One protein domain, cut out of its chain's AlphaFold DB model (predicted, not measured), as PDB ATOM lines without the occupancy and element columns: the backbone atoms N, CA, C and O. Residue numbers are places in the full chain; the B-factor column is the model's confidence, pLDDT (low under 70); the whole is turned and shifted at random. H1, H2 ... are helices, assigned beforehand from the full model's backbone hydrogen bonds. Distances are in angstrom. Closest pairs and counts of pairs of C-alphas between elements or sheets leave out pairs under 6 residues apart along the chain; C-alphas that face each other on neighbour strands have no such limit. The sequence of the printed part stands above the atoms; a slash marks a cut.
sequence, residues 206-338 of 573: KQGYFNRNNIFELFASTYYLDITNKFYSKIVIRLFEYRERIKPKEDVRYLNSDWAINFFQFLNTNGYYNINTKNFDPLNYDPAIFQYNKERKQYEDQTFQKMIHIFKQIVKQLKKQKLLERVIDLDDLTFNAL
ATOM      1  N   LYS A 206      33.280   5.789 -36.267       82.75
ATOM      2  CA  LYS A 206      32.268   6.038 -35.223       82.75
ATOM      3  C   LYS A 206      30.861   5.617 -35.646       82.75
ATOM      4  O   LYS A 206      30.117   5.094 -34.822       82.75
ATOM      5  N   GLN A 207      30.514   5.816 -36.914       77.69
ATOM      6  CA  GLN A 207      29.211   5.451 -37.478       77.69
ATOM      7  C   GLN A 207      29.168   4.004 -38.001       77.69
ATOM      8  O   GLN A 207      28.108   3.511 -38.373       77.69
ATOM      9  N   GLY A 208      30.298   3.288 -37.993       79.44
ATOM     10  CA  GLY A 208      30.378   1.892 -38.422       79.44
ATOM     11  C   GLY A 208      30.500   1.680 -39.936       79.44
ATOM     12  O   GLY A 208      30.365   0.542 -40.378       79.44
ATOM     13  N   TYR A 209      30.793   2.727 -40.710       81.81
ATOM     14  CA  TYR A 209      31.012   2.708 -42.163       81.81
ATOM     15  C   TYR A 209      32.449   2.307 -42.551       81.81
ATOM     16  O   TYR A 209      33.150   3.012 -43.288       81.81
ATOM     17  N   PHE A 210      32.884   1.156 -42.042       86.12
ATOM     18  CA  PHE A 210      34.146   0.493 -42.381       86.12
ATOM     19  C   PHE A 210      33.907  -1.008 -42.580       86.12
ATOM     20  O   PHE A 210      32.913  -1.564 -42.099       86.12
ATOM     21  N   ASN A 211      34.813  -1.684 -43.279       85.56
ATOM     22  CA  ASN A 211      34.670  -3.102 -43.564       85.56
ATOM     23  C   ASN A 211      35.022  -3.951 -42.333       85.56
ATOM     24  O   ASN A 211      36.183  -4.267 -42.079       85.56
ATOM     25  N   ARG A 212      34.001  -4.381 -41.585       87.50
ATOM     26  CA  ARG A 212      34.166  -5.258 -40.409       87.50
ATOM     27  C   ARG A 212      34.733  -6.637 -40.749       87.50
ATOM     28  O   ARG A 212      35.323  -7.275 -39.880       87.50
ATOM     29  N   ASN A 213      34.585  -7.077 -41.999       88.94
ATOM     30  CA  ASN A 213      35.149  -8.336 -42.470       88.94
ATOM     31  C   ASN A 213      36.624  -8.199 -42.854       88.94
ATOM     32  O   ASN A 213      37.281  -9.216 -43.032       88.94
ATOM     33  N   ASN A 214      37.177  -6.987 -42.954       93.56
ATOM     34  CA  ASN A 214      38.603  -6.782 -43.190       93.56
ATOM     35  C   ASN A 214      39.358  -6.690 -41.854       93.56
ATOM     36  O   ASN A 214      39.065  -5.836 -41.022       93.56
ATOM     37  N   ILE A 215      40.363  -7.546 -41.648       94.44
ATOM     38  CA  ILE A 215      41.186  -7.608 -40.429       94.44
ATOM     39  C   ILE A 215      41.839  -6.253 -40.133       94.44
ATOM     40  O   ILE A 215      41.878  -5.833 -38.978       94.44
ATOM     41  N   PHE A 216      42.353  -5.553 -41.144       94.44
ATOM     42  CA  PHE A 216      43.102  -4.312 -40.944       94.44
ATOM     43  C   PHE A 216      42.188  -3.160 -40.540       94.44
ATOM     44  O   PHE A 216      42.479  -2.476 -39.557       94.44
ATOM     45  N   GLU A 217      41.058  -2.989 -41.230       92.38
ATOM     46  CA  GLU A 217      40.041  -1.998 -40.858       92.38
ATOM     47  C   GLU A 217      39.422  -2.327 -39.490       92.38
ATOM     48  O   GLU A 217      39.300  -1.460 -38.623       92.38
ATOM     49  N   LEU A 218      39.133  -3.603 -39.222       91.12
ATOM     50  CA  LEU A 218      38.631  -4.042 -37.923       91.12
ATOM     51  C   LEU A 218      39.599  -3.686 -36.786       91.12
ATOM     52  O   LEU A 218      39.174  -3.151 -35.762       91.12
ATOM     53  N   PHE A 219      40.902  -3.927 -36.949       91.44
ATOM     54  CA  PHE A 219      41.898  -3.537 -35.946       91.44
ATOM     55  C   PHE A 219      42.078  -2.018 -35.872       91.44
ATOM     56  O   PHE A 219      42.281  -1.483 -34.779       91.44
ATOM     57  N   ALA A 220      41.962  -1.306 -36.993       90.00
ATOM     58  CA  ALA A 220      42.014   0.150 -37.032       90.00
ATOM     59  C   ALA A 220      40.871   0.817 -36.255       90.00
ATOM     60  O   ALA A 220      41.087   1.882 -35.680       90.00
ATOM     61  N   SER A 221      39.713   0.167 -36.119       86.69
ATOM     62  CA  SER A 221      38.608   0.672 -35.286       86.69
ATOM     63  C   SER A 221      39.025   0.979 -33.837       86.69
ATOM     64  O   SER A 221      38.484   1.889 -33.204       86.69
ATOM     65  N   THR A 222      40.068   0.307 -33.328       79.19
ATOM     66  CA  THR A 222      40.618   0.559 -31.987       79.19
ATOM     67  C   THR A 222      41.219   1.950 -31.790       79.19
ATOM     68  O   THR A 222      41.389   2.356 -30.639       79.19
ATOM     69  N   TYR A 223      41.513   2.683 -32.871       74.56
ATOM     70  CA  TYR A 223      41.954   4.079 -32.821       74.56
ATOM     71  C   TYR A 223      40.839   5.060 -32.479       74.56
ATOM     72  O   TYR A 223      41.105   6.058 -31.814       74.56
ATOM     73  N   TYR A 224      39.627   4.799 -32.966       76.31
ATOM     74  CA  TYR A 224      38.553   5.796 -33.018       76.31
ATOM     75  C   TYR A 224      37.393   5.490 -32.073       76.31
ATOM     76  O   TYR A 224      36.631   6.386 -31.724       76.31
ATOM     77  N   LEU A 225      37.265   4.235 -31.636       67.06
ATOM     78  CA  LEU A 225      36.170   3.772 -30.779       67.06
ATOM     79  C   LEU A 225      36.558   3.682 -29.288       67.06
ATOM     80  O   LEU A 225      35.920   2.952 -28.531       67.06
ATOM     81  N   ASP A 226      37.637   4.366 -28.872       66.62
ATOM     82  CA  ASP A 226      38.188   4.369 -27.498       66.62
ATOM     83  C   ASP A 226      38.331   2.962 -26.875       66.62
ATOM     84  O   ASP A 226      38.306   2.752 -25.660       66.62
ATOM     85  N   ILE A 227      38.517   1.954 -27.731       61.09
ATOM     86  CA  ILE A 227      38.562   0.543 -27.337       61.09
ATOM     87  C   ILE A 227      39.824   0.268 -26.513       61.09
ATOM     88  O   ILE A 227      39.860  -0.637 -25.674       61.09
ATOM     89  N   THR A 228      40.896   1.023 -26.775       57.88
ATOM     90  CA  THR A 228      42.217   0.735 -26.232       57.88
ATOM     91  C   THR A 228      43.070   2.006 -26.037       57.88
ATOM     92  O   THR A 228      42.811   3.055 -26.613       57.88
ATOM     93  N   ASN A 229      44.100   1.937 -25.185       58.09
ATOM     94  CA  ASN A 229      45.000   3.060 -24.887       58.09
ATOM     95  C   ASN A 229      45.828   3.472 -26.130       58.09
ATOM     96  O   ASN A 229      46.350   2.604 -26.827       58.09
ATOM     97  N   LYS A 230      46.055   4.779 -26.348       55.22
ATOM     98  CA  LYS A 230      46.892   5.351 -27.430       55.22
ATOM     99  C   LYS A 230      48.254   4.662 -27.616       55.22
ATOM    100  O   LYS A 230      48.784   4.656 -28.726       55.22
ATOM    101  N   PHE A 231      48.819   4.041 -26.574       52.69
ATOM    102  CA  PHE A 231      50.050   3.238 -26.663       52.69
ATOM    103  C   PHE A 231      49.965   2.029 -27.616       52.69
ATOM    104  O   PHE A 231      51.008   1.533 -28.045       52.69
ATOM    105  N   TYR A 232      48.766   1.571 -27.977       68.44
ATOM    106  CA  TYR A 232      48.551   0.416 -28.853       68.44
ATOM    107  C   TYR A 232      48.471   0.770 -30.346       68.44
ATOM    108  O   TYR A 232      48.583  -0.112 -31.190       68.44
ATOM    109  N   SER A 233      48.417   2.056 -30.693       69.56
ATOM    110  CA  SER A 233      48.480   2.542 -32.084       69.56
ATOM    111  C   SER A 233      49.659   1.954 -32.878       69.56
ATOM    112  O   SER A 233      49.535   1.538 -34.026       69.56
ATOM    113  N   LYS A 234      50.826   1.819 -32.241       80.12
ATOM    114  CA  LYS A 234      52.029   1.308 -32.909       80.12
ATOM    115  C   LYS A 234      51.875  -0.115 -33.445       80.12
ATOM    116  O   LYS A 234      52.473  -0.405 -34.474       80.12
ATOM    117  N   ILE A 235      51.122  -0.993 -32.774       86.94
ATOM    118  CA  ILE A 235      50.950  -2.367 -33.270       86.94
ATOM    119  C   ILE A 235      50.043  -2.403 -34.500       86.94
ATOM    120  O   ILE A 235      50.307  -3.173 -35.416       86.94
ATOM    121  N   VAL A 236      49.042  -1.525 -34.567       88.75
ATOM    122  CA  VAL A 236      48.136  -1.444 -35.714       88.75
ATOM    123  C   VAL A 236      48.869  -0.902 -36.938       88.75
ATOM    124  O   VAL A 236      48.798  -1.508 -37.993       88.75
ATOM    125  N   ILE A 237      49.685   0.149 -36.809       88.38
ATOM    126  CA  ILE A 237      50.517   0.626 -37.936       88.38
ATOM    127  C   ILE A 237      51.447  -0.469 -38.459       88.38
ATOM    128  O   ILE A 237      51.646  -0.601 -39.662       88.38
ATOM    129  N   ARG A 238      52.002  -1.291 -37.563       90.31
ATOM    130  CA  ARG A 238      52.816  -2.445 -37.964       90.31
ATOM    131  C   ARG A 238      51.994  -3.530 -38.659       90.31
ATOM    132  O   ARG A 238      52.527  -4.204 -39.532       90.31
ATOM    133  N   LEU A 239      50.716  -3.674 -38.309       93.75
ATOM    134  CA  LEU A 239      49.764  -4.525 -39.021       93.75
ATOM    135  C   LEU A 239      49.589  -4.042 -40.468       93.75
ATOM    136  O   LEU A 239      49.685  -4.842 -41.389       93.75
ATOM    137  N   PHE A 240      49.416  -2.739 -40.688       94.12
ATOM    138  CA  PHE A 240      49.326  -2.181 -42.042       94.12
ATOM    139  C   PHE A 240      50.642  -2.302 -42.821       94.12
ATOM    140  O   PHE A 240      50.626  -2.612 -44.004       94.12
ATOM    141  N   GLU A 241      51.800  -2.183 -42.171       93.25
ATOM    142  CA  GLU A 241      53.073  -2.496 -42.835       93.25
ATOM    143  C   GLU A 241      53.149  -3.971 -43.274       93.25
ATOM    144  O   GLU A 241      53.644  -4.281 -44.360       93.25
ATOM    145  N   TYR A 242      52.652  -4.889 -42.439       95.88
ATOM    146  CA  TYR A 242      52.544  -6.310 -42.777       95.88
ATOM    147  C   TYR A 242      51.589  -6.539 -43.957       95.88
ATOM    148  O   TYR A 242      51.916  -7.329 -44.844       95.88
ATOM    149  N   ARG A 243      50.471  -5.802 -44.015       95.56
ATOM    150  CA  ARG A 243      49.553  -5.780 -45.165       95.56
ATOM    151  C   ARG A 243      50.289  -5.469 -46.461       95.56
ATOM    152  O   ARG A 243      50.243  -6.268 -47.388       95.56
ATOM    153  N   GLU A 244      51.015  -4.354 -46.494       94.06
ATOM    154  CA  GLU A 244      51.690  -3.875 -47.706       94.06
ATOM    155  C   GLU A 244      52.797  -4.821 -48.177       94.06
ATOM    156  O   GLU A 244      52.957  -5.070 -49.372       94.06
ATOM    157  N   ARG A 245      53.571  -5.368 -47.233       91.75
ATOM    158  CA  ARG A 245      54.756  -6.171 -47.559       91.75
ATOM    159  C   ARG A 245      54.445  -7.622 -47.861       91.75
ATOM    160  O   ARG A 245      55.041  -8.193 -48.767       91.75
ATOM    161  N   ILE A 246      53.583  -8.230 -47.054       95.62
ATOM    162  CA  ILE A 246      53.331  -9.671 -47.100       95.62
ATOM    163  C   ILE A 246      52.041  -9.981 -47.856       95.62
ATOM    164  O   ILE A 246      51.906 -11.085 -48.377       95.62
ATOM    165  N   LYS A 247      51.116  -9.016 -47.958       95.06
ATOM    166  CA  LYS A 247      49.803  -9.184 -48.600       95.06
ATOM    167  C   LYS A 247      49.074 -10.437 -48.094       95.06
ATOM    168  O   LYS A 247      48.687 -11.299 -48.885       95.06
ATOM    169  N   PRO A 248      48.931 -10.595 -46.763       96.50
ATOM    170  CA  PRO A 248      48.245 -11.744 -46.194       96.50
ATOM    171  C   PRO A 248      46.758 -11.703 -46.562       96.50
ATOM    172  O   PRO A 248      46.218 -10.676 -46.969       96.50
ATOM    173  N   LYS A 249      46.056 -12.815 -46.333       96.25
ATOM    174  CA  LYS A 249      44.595 -12.826 -46.448       96.25
ATOM    175  C   LYS A 249      43.994 -11.809 -45.477       96.25
ATOM    176  O   LYS A 249      44.295 -11.857 -44.284       96.25
ATOM    177  N   GLU A 250      43.161 -10.914 -45.998       95.94
ATOM    178  CA  GLU A 250      42.639  -9.780 -45.229       95.94
ATOM    179  C   GLU A 250      41.285 -10.058 -44.574       95.94
ATOM    180  O   GLU A 250      40.898  -9.326 -43.676       95.94
ATOM    181  N   ASP A 251      40.557 -11.090 -45.004       93.88
ATOM    182  CA  ASP A 251      39.234 -11.395 -44.455       93.88
ATOM    183  C   ASP A 251      39.333 -12.002 -43.043       93.88
ATOM    184  O   ASP A 251      40.126 -12.917 -42.796       93.88
ATOM    185  N   VAL A 252      38.496 -11.526 -42.119       90.50
ATOM    186  CA  VAL A 252      38.435 -11.928 -40.708       90.50
ATOM    187  C   VAL A 252      38.230 -13.431 -40.516       90.50
ATOM    188  O   VAL A 252      38.682 -13.989 -39.516       90.50
ATOM    189  N   ARG A 253      37.644 -14.135 -41.494       90.31
ATOM    190  CA  ARG A 253      37.530 -15.604 -41.482       90.31
ATOM    191  C   ARG A 253      38.884 -16.316 -41.389       90.31
ATOM    192  O   ARG A 253      38.933 -17.459 -40.930       90.31
ATOM    193  N   TYR A 254      39.958 -15.663 -41.835       92.00
ATOM    194  CA  TYR A 254      41.323 -16.185 -41.804       92.00
ATOM    195  C   TYR A 254      42.096 -15.784 -40.547       92.00
ATOM    196  O   TYR A 254      43.205 -16.271 -40.352       92.00
ATOM    197  N   LEU A 255      41.537 -14.927 -39.690       92.44
ATOM    198  CA  LEU A 255      42.187 -14.528 -38.450       92.44
ATOM    199  C   LEU A 255      42.153 -15.692 -37.446       92.44
ATOM    200  O   LEU A 255      41.110 -16.029 -36.888       92.44
ATOM    201  N   ASN A 256      43.310 -16.314 -37.234       91.31
ATOM    202  CA  ASN A 256      43.548 -17.426 -36.311       91.31
ATOM    203  C   ASN A 256      44.979 -17.347 -35.731       91.31
ATOM    204  O   ASN A 256      45.719 -16.404 -36.036       91.31
ATOM    205  N   SER A 257      45.368 -18.321 -34.897       91.50
ATOM    206  CA  SER A 257      46.730 -18.423 -34.348       91.50
ATOM    207  C   SER A 257      47.809 -18.355 -35.431       91.50
ATOM    208  O   SER A 257      48.728 -17.556 -35.287       91.50
ATOM    209  N   ASP A 258      47.679 -19.097 -36.534       92.88
ATOM    210  CA  ASP A 258      48.683 -19.119 -37.611       92.88
ATOM    211  C   ASP A 258      48.841 -17.755 -38.284       92.88
ATOM    212  O   ASP A 258      49.956 -17.272 -38.485       92.88
ATOM    213  N   TRP A 259      47.724 -17.089 -38.588       95.31
ATOM    214  CA  TRP A 259      47.733 -15.740 -39.153       95.31
ATOM    215  C   TRP A 259      48.470 -14.770 -38.226       95.31
ATOM    216  O   TRP A 259      49.325 -13.999 -38.671       95.31
ATOM    217  N   ALA A 260      48.184 -14.840 -36.921       95.50
ATOM    218  CA  ALA A 260      48.835 -13.999 -35.927       95.50
ATOM    219  C   ALA A 260      50.321 -14.355 -35.751       95.50
ATOM    220  O   ALA A 260      51.156 -13.457 -35.657       95.50
ATOM    221  N   ILE A 261      50.676 -15.641 -35.753       94.94
ATOM    222  CA  ILE A 261      52.062 -16.115 -35.692       94.94
ATOM    223  C   ILE A 261      52.851 -15.558 -36.877       94.94
ATOM    224  O   ILE A 261      53.906 -14.971 -36.655       94.94
ATOM    225  N   ASN A 262      52.315 -15.633 -38.096       96.00
ATOM    226  CA  ASN A 262      52.960 -15.088 -39.293       96.00
ATOM    227  C   ASN A 262      53.187 -13.573 -39.182       96.00
ATOM    228  O   ASN A 262      54.281 -13.081 -39.471       96.00
ATOM    229  N   PHE A 263      52.198 -12.830 -38.677       97.00
ATOM    230  CA  PHE A 263      52.360 -11.401 -38.397       97.00
ATOM    231  C   PHE A 263      53.494 -11.134 -37.393       97.00
ATOM    232  O   PHE A 263      54.353 -10.277 -37.615       97.00
ATOM    233  N   PHE A 264      53.556 -11.878 -36.291       96.31
ATOM    234  CA  PHE A 264      54.606 -11.680 -35.294       96.31
ATOM    235  C   PHE A 264      55.983 -12.181 -35.749       96.31
ATOM    236  O   PHE A 264      56.991 -11.573 -35.386       96.31
ATOM    237  N   GLN A 265      56.061 -13.222 -36.580       95.06
ATOM    238  CA  GLN A 265      57.296 -13.642 -37.246       95.06
ATOM    239  C   GLN A 265      57.808 -12.555 -38.192       95.06
ATOM    240  O   GLN A 265      59.011 -12.276 -38.216       95.06
ATOM    241  N   PHE A 266      56.904 -11.876 -38.905       95.44
ATOM    242  CA  PHE A 266      57.248 -10.701 -39.696       95.44
ATOM    243  C   PHE A 266      57.876  -9.603 -38.821       95.44
ATOM    244  O   PHE A 266      58.962  -9.124 -39.154       95.44
ATOM    245  N   LEU A 267      57.272  -9.257 -37.676       94.19
ATOM    246  CA  LEU A 267      57.840  -8.267 -36.744       94.19
ATOM    247  C   LEU A 267      59.188  -8.705 -36.168       94.19
ATOM    248  O   LEU A 267      60.092  -7.884 -36.019       94.19
ATOM    249  N   ASN A 268      59.323  -9.988 -35.839       92.31
ATOM    250  CA  ASN A 268      60.562 -10.554 -35.323       92.31
ATOM    251  C   ASN A 268      61.701 -10.431 -36.340       92.31
ATOM    252  O   ASN A 268      62.801 -10.019 -35.994       92.31
ATOM    253  N   THR A 269      61.420 -10.752 -37.600       91.12
ATOM    254  CA  THR A 269      62.417 -10.747 -38.673       91.12
ATOM    255  C   THR A 269      62.789  -9.323 -39.077       91.12
ATOM    256  O   THR A 269      63.964  -8.996 -39.214       91.12
ATOM    257  N   ASN A 270      61.791  -8.446 -39.223       90.62
ATOM    258  CA  ASN A 270      61.987  -7.107 -39.776       90.62
ATOM    259  C   ASN A 270      62.369  -6.059 -38.723       90.62
ATOM    260  O   ASN A 270      62.845  -4.986 -39.088       90.62
ATOM    261  N   GLY A 271      62.152  -6.316 -37.431       90.38
ATOM    262  CA  GLY A 271      62.399  -5.334 -36.376       90.38
ATOM    263  C   GLY A 271      61.518  -4.083 -36.495       90.38
ATOM    264  O   GLY A 271      60.445  -4.092 -37.099       90.38
ATOM    265  N   TYR A 272      61.966  -2.979 -35.895       88.62
ATOM    266  CA  TYR A 272      61.227  -1.718 -35.848       88.62
ATOM    267  C   TYR A 272      62.108  -0.494 -36.070       88.62
ATOM    268  O   TYR A 272      63.322  -0.511 -35.920       88.62
ATOM    269  N   TYR A 273      61.449   0.619 -36.356       86.38
ATOM    270  CA  TYR A 273      62.042   1.946 -36.440       86.38
ATOM    271  C   TYR A 273      61.038   2.983 -35.914       86.38
ATOM    272  O   TYR A 273      59.855   2.684 -35.717       86.38
ATOM    273  N   ASN A 274      61.482   4.211 -35.658       79.94
ATOM    274  CA  ASN A 274      60.567   5.274 -35.245       79.94
ATOM    275  C   ASN A 274      59.746   5.762 -36.451       79.94
ATOM    276  O   ASN A 274      60.318   6.310 -37.399       79.94
ATOM    277  N   ILE A 275      58.426   5.552 -36.382       76.69
ATOM    278  CA  ILE A 275      57.407   6.051 -37.319       76.69
ATOM    279  C   ILE A 275      56.629   7.167 -36.617       76.69
ATOM    280  O   ILE A 275      56.232   6.996 -35.460       76.69
ATOM    281  N   ASN A 276      56.407   8.292 -37.299       73.62
ATOM    282  CA  ASN A 276      55.469   9.309 -36.832       73.62
ATOM    283  C   ASN A 276      54.038   8.821 -37.095       73.62
ATOM    284  O   ASN A 276      53.647   8.638 -38.241       73.62
ATOM    285  N   THR A 277      53.274   8.598 -36.030       74.25
ATOM    286  CA  THR A 277      51.929   8.012 -36.100       74.25
ATOM    287  C   THR A 277      50.814   9.057 -36.046       74.25
ATOM    288  O   THR A 277      49.650   8.678 -36.002       74.25
ATOM    289  N   LYS A 278      51.143  10.358 -35.970       70.88
ATOM    290  CA  LYS A 278      50.170  11.423 -35.673       70.88
ATOM    291  C   LYS A 278      49.119  11.603 -36.774       70.88
ATOM    292  O   LYS A 278      47.983  11.921 -36.455       70.88
ATOM    293  N   ASN A 279      49.497  11.352 -38.027       71.81
ATOM    294  CA  ASN A 279      48.658  11.582 -39.207       71.81
ATOM    295  C   ASN A 279      48.369  10.280 -39.975       71.81
ATOM    296  O   ASN A 279      48.165  10.310 -41.182       71.81
ATOM    297  N   PHE A 280      48.447   9.123 -39.311       84.00
ATOM    298  CA  PHE A 280      48.141   7.854 -39.964       84.00
ATOM    299  C   PHE A 280      46.624   7.712 -40.143       84.00
ATOM    300  O   PHE A 280      45.901   7.641 -39.149       84.00
ATOM    301  N   ASP A 281      46.170   7.663 -41.397       87.38
ATOM    302  CA  ASP A 281      44.784   7.380 -41.774       87.38
ATOM    303  C   ASP A 281      44.685   5.928 -42.284       87.38
ATOM    304  O   ASP A 281      45.190   5.636 -43.363       87.38
ATOM    305  N   PRO A 282      44.044   5.000 -41.557       87.94
ATOM    306  CA  PRO A 282      43.955   3.597 -41.962       87.94
ATOM    307  C   PRO A 282      43.140   3.350 -43.242       87.94
ATOM    308  O   PRO A 282      43.267   2.271 -43.815       87.94
ATOM    309  N   LEU A 283      42.314   4.304 -43.686       87.50
ATOM    310  CA  LEU A 283      41.547   4.194 -44.930       87.50
ATOM    311  C   LEU A 283      42.267   4.835 -46.124       87.50
ATOM    312  O   LEU A 283      42.016   4.423 -47.250       87.50
ATOM    313  N   ASN A 284      43.165   5.802 -45.886       87.19
ATOM    314  CA  ASN A 284      43.797   6.608 -46.943       87.19
ATOM    315  C   ASN A 284      45.316   6.828 -46.757       87.19
ATOM    316  O   ASN A 284      45.849   7.860 -47.170       87.19
ATOM    317  N   TYR A 285      46.036   5.921 -46.094       88.19
ATOM    318  CA  TYR A 285      47.478   6.093 -45.873       88.19
ATOM    319  C   TYR A 285      48.280   5.941 -47.171       88.19
ATOM    320  O   TYR A 285      47.984   5.103 -48.016       88.19
ATOM    321  N   ASP A 286      49.371   6.700 -47.271       86.19
ATOM    322  CA  ASP A 286      50.408   6.485 -48.279       86.19
ATOM    323  C   ASP A 286      51.357   5.354 -47.821       86.19
ATOM    324  O   ASP A 286      51.997   5.493 -46.767       86.19
ATOM    325  N   PRO A 287      51.509   4.252 -48.585       86.06
ATOM    326  CA  PRO A 287      52.458   3.179 -48.280       86.06
ATOM    327  C   PRO A 287      53.914   3.645 -48.101       86.06
ATOM    328  O   PRO A 287      54.696   2.955 -47.437       86.06
ATOM    329  N   ALA A 288      54.302   4.812 -48.629       84.00
ATOM    330  CA  ALA A 288      55.629   5.397 -48.433       84.00
ATOM    331  C   ALA A 288      55.940   5.733 -46.959       84.00
ATOM    332  O   ALA A 288      57.112   5.827 -46.575       84.00
ATOM    333  N   ILE A 289      54.921   5.831 -46.090       85.00
ATOM    334  CA  ILE A 289      55.110   5.967 -44.635       85.00
ATOM    335  C   ILE A 289      55.919   4.795 -44.048       85.00
ATOM    336  O   ILE A 289      56.634   4.943 -43.043       85.00
ATOM    337  N   PHE A 290      55.874   3.630 -44.702       86.50
ATOM    338  CA  PHE A 290      56.579   2.422 -44.299       86.50
ATOM    339  C   PHE A 290      58.041   2.396 -44.767       86.50
ATOM    340  O   PHE A 290      58.479   1.419 -45.362       86.50
ATOM    341  N   GLN A 291      58.798   3.466 -44.478       79.19
ATOM    342  CA  GLN A 291      60.222   3.688 -44.802       79.19
ATOM    343  C   GLN A 291      61.052   2.388 -44.892       79.19
ATOM    344  O   GLN A 291      61.594   1.886 -43.899       79.19
ATOM    345  N   TYR A 292      61.140   1.839 -46.108       75.38
ATOM    346  CA  TYR A 292      61.676   0.499 -46.350       75.38
ATOM    347  C   TYR A 292      63.186   0.427 -46.116       75.38
ATOM    348  O   TYR A 292      63.658  -0.531 -45.513       75.38
ATOM    349  N   ASN A 293      63.899   1.495 -46.478       78.75
ATOM    350  CA  ASN A 293      65.363   1.575 -46.449       78.75
ATOM    351  C   ASN A 293      65.933   2.075 -45.113       78.75
ATOM    352  O   ASN A 293      67.133   2.303 -44.994       78.75
ATOM    353  N   LYS A 294      65.086   2.311 -44.108       81.94
ATOM    354  CA  LYS A 294      65.539   2.836 -42.820       81.94
ATOM    355  C   LYS A 294      66.137   1.730 -41.966       81.94
ATOM    356  O   LYS A 294      65.566   0.646 -41.885       81.94
ATOM    357  N   GLU A 295      67.225   2.045 -41.272       87.38
ATOM    358  CA  GLU A 295      67.835   1.144 -40.298       87.38
ATOM    359  C   GLU A 295      66.814   0.723 -39.231       87.38
ATOM    360  O   GLU A 295      66.094   1.552 -38.652       87.38
ATOM    361  N   ARG A 296      66.737  -0.588 -38.985       88.44
ATOM    362  CA  ARG A 296      65.759  -1.194 -38.081       88.44
ATOM    363  C   ARG A 296      66.449  -1.818 -36.890       88.44
ATOM    364  O   ARG A 296      67.426  -2.546 -37.020       88.44
ATOM    365  N   LYS A 297      65.886  -1.568 -35.714       89.50
ATOM    366  CA  LYS A 297      66.313  -2.174 -34.460       89.50
ATOM    367  C   LYS A 297      65.509  -3.434 -34.209       89.50
ATOM    368  O   LYS A 297      64.295  -3.460 -34.401       89.50
ATOM    369  N   GLN A 298      66.180  -4.468 -33.726       90.25
ATOM    370  CA  GLN A 298      65.500  -5.664 -33.258       90.25
ATOM    371  C   GLN A 298      64.660  -5.355 -32.017       90.25
ATOM    372  O   GLN A 298      65.056  -4.567 -31.155       90.25
ATOM    373  N   TYR A 299      63.480  -5.969 -31.929       88.06
ATOM    374  CA  TYR A 299      62.647  -5.836 -30.740       88.06
ATOM    375  C   TYR A 299      63.330  -6.499 -29.544       88.06
ATOM    376  O   TYR A 299      63.720  -7.663 -29.619       88.06
ATOM    377  N   GLU A 300      63.406  -5.790 -28.419       85.44
ATOM    378  CA  GLU A 300      63.756  -6.407 -27.139       85.44
ATOM    379  C   GLU A 300      62.657  -7.390 -26.708       85.44
ATOM    380  O   GLU A 300      61.469  -7.105 -26.884       85.44
ATOM    381  N   ASP A 301      63.034  -8.507 -26.083       85.56
ATOM    382  CA  ASP A 301      62.112  -9.596 -25.728       85.56
ATOM    383  C   ASP A 301      60.906  -9.138 -24.904       85.56
ATOM    384  O   ASP A 301      59.767  -9.497 -25.198       85.56
ATOM    385  N   GLN A 302      61.124  -8.266 -23.914       82.06
ATOM    386  CA  GLN A 302      60.039  -7.707 -23.103       82.06
ATOM    387  C   GLN A 302      59.071  -6.860 -23.931       82.06
ATOM    388  O   GLN A 302      57.866  -6.861 -23.679       82.06
ATOM    389  N   THR A 303      59.589  -6.103 -24.897       85.00
ATOM    390  CA  THR A 303      58.766  -5.286 -25.793       85.00
ATOM    391  C   THR A 303      57.989  -6.184 -26.748       85.00
ATOM    392  O   THR A 303      56.789  -5.984 -26.922       85.00
ATOM    393  N   PHE A 304      58.631  -7.219 -27.288       89.50
ATOM    394  CA  PHE A 304      58.000  -8.202 -28.163       89.50
ATOM    395  C   PHE A 304      56.871  -8.968 -27.455       89.50
ATOM    396  O   PHE A 304      55.743  -9.006 -27.944       89.50
ATOM    397  N   GLN A 305      57.117  -9.460 -26.237       89.00
ATOM    398  CA  GLN A 305      56.096 -10.104 -25.406       89.00
ATOM    399  C   GLN A 305      54.928  -9.161 -25.081       89.00
ATOM    400  O   GLN A 305      53.766  -9.572 -25.123       89.00
ATOM    401  N   LYS A 306      55.210  -7.884 -24.784       87.56
ATOM    402  CA  LYS A 306      54.159  -6.874 -24.583       87.56
ATOM    403  C   LYS A 306      53.307  -6.701 -25.836       87.56
ATOM    404  O   LYS A 306      52.093  -6.634 -25.701       87.56
ATOM    405  N   MET A 307      53.897  -6.664 -27.032       89.38
ATOM    406  CA  MET A 307      53.128  -6.560 -28.278       89.38
ATOM    407  C   MET A 307      52.191  -7.758 -28.480       89.38
ATOM    408  O   MET A 307      51.024  -7.546 -28.797       89.38
ATOM    409  N   ILE A 308      52.651  -8.987 -28.215       92.06
ATOM    410  CA  ILE A 308      51.797 -10.192 -28.255       92.06
ATOM    411  C   ILE A 308      50.614 -10.046 -27.294       92.06
ATOM    412  O   ILE A 308      49.462 -10.258 -27.669       92.06
ATOM    413  N   HIS A 309      50.884  -9.629 -26.053       89.69
ATOM    414  CA  HIS A 309      49.834  -9.411 -25.060       89.69
ATOM    415  C   HIS A 309      48.822  -8.349 -25.516       89.69
ATOM    416  O   HIS A 309      47.617  -8.551 -25.385       89.69
ATOM    417  N   ILE A 310      49.303  -7.237 -26.075       88.56
ATOM    418  CA  ILE A 310      48.470  -6.144 -26.589       88.56
ATOM    419  C   ILE A 310      47.566  -6.632 -27.720       88.56
ATOM    420  O   ILE A 310      46.370  -6.357 -27.693       88.56
ATOM    421  N   PHE A 311      48.107  -7.395 -28.670       91.81
ATOM    422  CA  PHE A 311      47.333  -7.973 -29.768       91.81
ATOM    423  C   PHE A 311      46.190  -8.854 -29.251       91.81
ATOM    424  O   PHE A 311      45.036  -8.662 -29.630       91.81
ATOM    425  N   LYS A 312      46.480  -9.754 -28.300       91.56
ATOM    426  CA  LYS A 312      45.453 -10.585 -27.649       91.56
ATOM    427  C   LYS A 312      44.387  -9.741 -26.942       91.56
ATOM    428  O   LYS A 312      43.201 -10.062 -27.009       91.56
ATOM    429  N   GLN A 313      44.782  -8.652 -26.274       88.25
ATOM    430  CA  GLN A 313      43.826  -7.735 -25.644       88.25
ATOM    431  C   GLN A 313      42.944  -7.026 -26.673       88.25
ATOM    432  O   GLN A 313      41.745  -6.921 -26.436       88.25
ATOM    433  N   ILE A 314      43.496  -6.586 -27.808       89.25
ATOM    434  CA  ILE A 314      42.717  -5.979 -28.897       89.25
ATOM    435  C   ILE A 314      41.637  -6.951 -29.376       89.25
ATOM    436  O   ILE A 314      40.460  -6.604 -29.342       89.25
ATOM    437  N   VAL A 315      42.007  -8.190 -29.714       90.25
ATOM    438  CA  VAL A 315      41.050  -9.220 -30.159       90.25
ATOM    439  C   VAL A 315      39.961  -9.465 -29.110       90.25
ATOM    440  O   VAL A 315      38.772  -9.502 -29.432       90.25
ATOM    441  N   LYS A 316      40.340  -9.537 -27.828       88.44
ATOM    442  CA  LYS A 316      39.385  -9.673 -26.722       88.44
ATOM    443  C   LYS A 316      38.411  -8.492 -26.636       88.44
ATOM    444  O   LYS A 316      37.230  -8.707 -26.368       88.44
ATOM    445  N   GLN A 317      38.880  -7.261 -26.834       86.31
ATOM    446  CA  GLN A 317      38.014  -6.080 -26.791       86.31
ATOM    447  C   GLN A 317      37.102  -5.983 -28.017       86.31
ATOM    448  O   GLN A 317      35.919  -5.702 -27.849       86.31
ATOM    449  N   LEU A 318      37.602  -6.288 -29.218       87.56
ATOM    450  CA  LEU A 318      36.789  -6.348 -30.440       87.56
ATOM    451  C   LEU A 318      35.632  -7.346 -30.286       87.56
ATOM    452  O   LEU A 318      34.489  -7.035 -30.625       87.56
ATOM    453  N   LYS A 319      35.898  -8.504 -29.667       87.06
ATOM    454  CA  LYS A 319      34.860  -9.474 -29.296       87.06
ATOM    455  C   LYS A 319      33.874  -8.901 -28.273       87.06
ATOM    456  O   LYS A 319      32.666  -9.018 -28.447       87.06
ATOM    457  N   LYS A 320      34.370  -8.253 -27.210       85.88
ATOM    458  CA  LYS A 320      33.522  -7.631 -26.173       85.88
ATOM    459  C   LYS A 320      32.567  -6.585 -26.761       85.88
ATOM    460  O   LYS A 320      31.437  -6.473 -26.297       85.88
ATOM    461  N   GLN A 321      33.010  -5.846 -27.775       82.81
ATOM    462  CA  GLN A 321      32.213  -4.831 -28.464       82.81
ATOM    463  C   GLN A 321      31.332  -5.386 -29.591       82.81
ATOM    464  O   GLN A 321      30.680  -4.608 -30.278       82.81
ATOM    465  N   LYS A 322      31.282  -6.713 -29.778       84.75
ATOM    466  CA  LYS A 322      30.524  -7.371 -30.858       84.75
ATOM    467  C   LYS A 322      30.932  -6.904 -32.265       84.75
ATOM    468  O   LYS A 322      30.133  -6.965 -33.189       84.75
ATOM    469  N   LEU A 323      32.173  -6.438 -32.428       82.88
ATOM    470  CA  LEU A 323      32.761  -6.137 -33.740       82.88
ATOM    471  C   LEU A 323      33.396  -7.382 -34.368       82.88
ATOM    472  O   LEU A 323      33.563  -7.449 -35.580       82.88
ATOM    473  N   LEU A 324      33.738  -8.363 -33.532       84.50
ATOM    474  CA  LEU A 324      34.230  -9.671 -33.934       84.50
ATOM    475  C   LEU A 324      33.282 -10.747 -33.396       84.50
ATOM    476  O   LEU A 324      33.248 -11.004 -32.191       84.50
ATOM    477  N   GLU A 325      32.510 -11.360 -34.289       77.75
ATOM    478  CA  GLU A 325      31.460 -12.325 -33.927       77.75
ATOM    479  C   GLU A 325      32.018 -13.723 -33.632       77.75
ATOM    480  O   GLU A 325      31.499 -14.454 -32.786       77.75
ATOM    481  N   ARG A 326      33.125 -14.089 -34.285       79.00
ATOM    482  CA  ARG A 326      33.751 -15.405 -34.151       79.00
ATOM    483  C   ARG A 326      34.679 -15.488 -32.936       79.00
ATOM    484  O   ARG A 326      35.392 -14.548 -32.588       79.00
ATOM    485  N   VAL A 327      34.735 -16.672 -32.324       76.81
ATOM    486  CA  VAL A 327      35.780 -17.019 -31.353       76.81
ATOM    487  C   VAL A 327      37.087 -17.302 -32.089       76.81
ATOM    488  O   VAL A 327      37.161 -18.215 -32.909       76.81
ATOM    489  N   ILE A 328      38.108 -16.512 -31.778       85.31
ATOM    490  CA  ILE A 328      39.466 -16.712 -32.275       85.31
ATOM    491  C   ILE A 328      40.289 -17.269 -31.129       85.31
ATOM    492  O   ILE A 328      40.461 -16.598 -30.109       85.31
ATOM    493  N   ASP A 329      40.762 -18.495 -31.309       83.00
ATOM    494  CA  ASP A 329      41.771 -19.069 -30.437       83.00
ATOM    495  C   ASP A 329      43.132 -18.470 -30.808       83.00
ATOM    496  O   ASP A 329      43.500 -18.421 -31.982       83.00
ATOM    497  N   LEU A 330      43.819 -17.934 -29.803       89.31
ATOM    498  CA  LEU A 330      45.161 -17.366 -29.907       89.31
ATOM    499  C   LEU A 330      46.078 -17.965 -28.839       89.31
ATOM    500  O   LEU A 330      47.113 -17.365 -28.533       89.31
ATOM    501  N   ASP A 331      45.711 -19.076 -28.204       86.12
ATOM    502  CA  ASP A 331      46.464 -19.631 -27.080       86.12
ATOM    503  C   ASP A 331      47.888 -20.012 -27.497       86.12
ATOM    504  O   ASP A 331      48.839 -19.618 -26.812       86.12
ATOM    505  N   ASP A 332      48.046 -20.559 -28.703       87.81
ATOM    506  CA  ASP A 332      49.340 -20.905 -29.309       87.81
ATOM    507  C   ASP A 332      50.231 -19.694 -29.620       87.81
ATOM    508  O   ASP A 332      51.457 -19.818 -29.703       87.81
ATOM    509  N   LEU A 333      49.653 -18.491 -29.739       91.75
ATOM    510  CA  LEU A 333      50.417 -17.259 -29.923       91.75
ATOM    511  C   LEU A 333      51.134 -16.887 -28.617       91.75
ATOM    512  O   LEU A 333      50.686 -16.050 -27.825       91.75
ATOM    513  N   THR A 334      52.280 -17.509 -28.386       88.56
ATOM    514  CA  THR A 334      53.128 -17.274 -27.217       88.56
ATOM    515  C   THR A 334      54.479 -16.709 -27.630       88.56
ATOM    516  O   THR A 334      54.932 -16.869 -28.761       88.56
ATOM    517  N   PHE A 335      55.158 -16.042 -26.694       88.25
ATOM    518  CA  PHE A 335      56.535 -15.598 -26.921       88.25
ATOM    519  C   PHE A 335      57.445 -16.783 -27.283       88.25
ATOM    520  O   PHE A 335      58.216 -16.688 -28.231       88.25
ATOM    521  N   ASN A 336      57.288 -17.907 -26.579       84.56
ATOM    522  CA  ASN A 336      58.109 -19.103 -26.761       84.56
ATOM    523  C   ASN A 336      57.879 -19.785 -28.118       84.56
ATOM    524  O   ASN A 336      58.805 -20.389 -28.652       84.56
ATOM    525  N   ALA A 337      56.677 -19.662 -28.694       84.12
ATOM    526  CA  ALA A 337      56.396 -20.134 -30.050       84.12
ATOM    527  C   ALA A 337      57.157 -19.332 -31.124       84.12
ATOM    528  O   ALA A 337      57.402 -19.830 -32.218       84.12
ATOM    529  N   LEU A 338      57.544 -18.088 -30.820       88.25
ATOM    530  CA  LEU A 338      58.158 -17.155 -31.771       88.25
ATOM    531  C   LEU A 338      59.657 -16.934 -31.527       88.25
ATOM    532  O   LEU A 338      60.387 -16.575 -32.450       88.25
TER     533      LEU A 338
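Overview. This is residues 206 to 338 of the 573 residues of an uncharacterized protein of Ohtaekwangia koreensis (UniProt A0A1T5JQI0). A helical hairpin, H1 and H2, is crossed by a second layer, H3 and H4, with short H5 beyond that layer. Residues 271 to 300 loop past the hairpin's other side. The printed part has 133 residues with five named helices, H1 to H5, all helix, under half of the residues in them. It is compact, radius of gyration of the C-alphas 14.1 A, spanning 39 by 34 by 27 A.

Arrangement. Start at H1, residues 215 to 223; it touches H2, residues 230 to 246, at Ala 220 and Val 236, closest C-alphas 6.5 A apart, opposite ways at a shallow tilt of 21 degrees. H2, the hub, touches H3, residues 257 to 270, about perpendicular at 90 degrees, closest C-alphas Tyr 242 and Phe 263, 6.7 A. H2 only just touches H4, residues 301 to 320, with 3 pairs of C-alphas within 8 A, the closest Ile 235 and Met 307, 6.9 A. H5, residues 335 to 338, touches H3, closest C-alphas Gln 265 and Leu 338, 6.6 A. Every O i to N i+4 pair is within hydrogen-bond range in H3 and H4, 3 of 5 in H1, 10 of 13 in H2; H5 is too short.

Along the chain. Find C-alpha 215 at (41.186, -7.608, -40.429), where H1 begins. H2 runs 25.6 A, H4 28.7 A; H5 ends at (58.158, -17.155, -31.771).

Size, cuts and confidence. The printed part has no cut; links H3 to H4 and H4 to H5 are long. Residues 225 to 233 have pLDDT under 70.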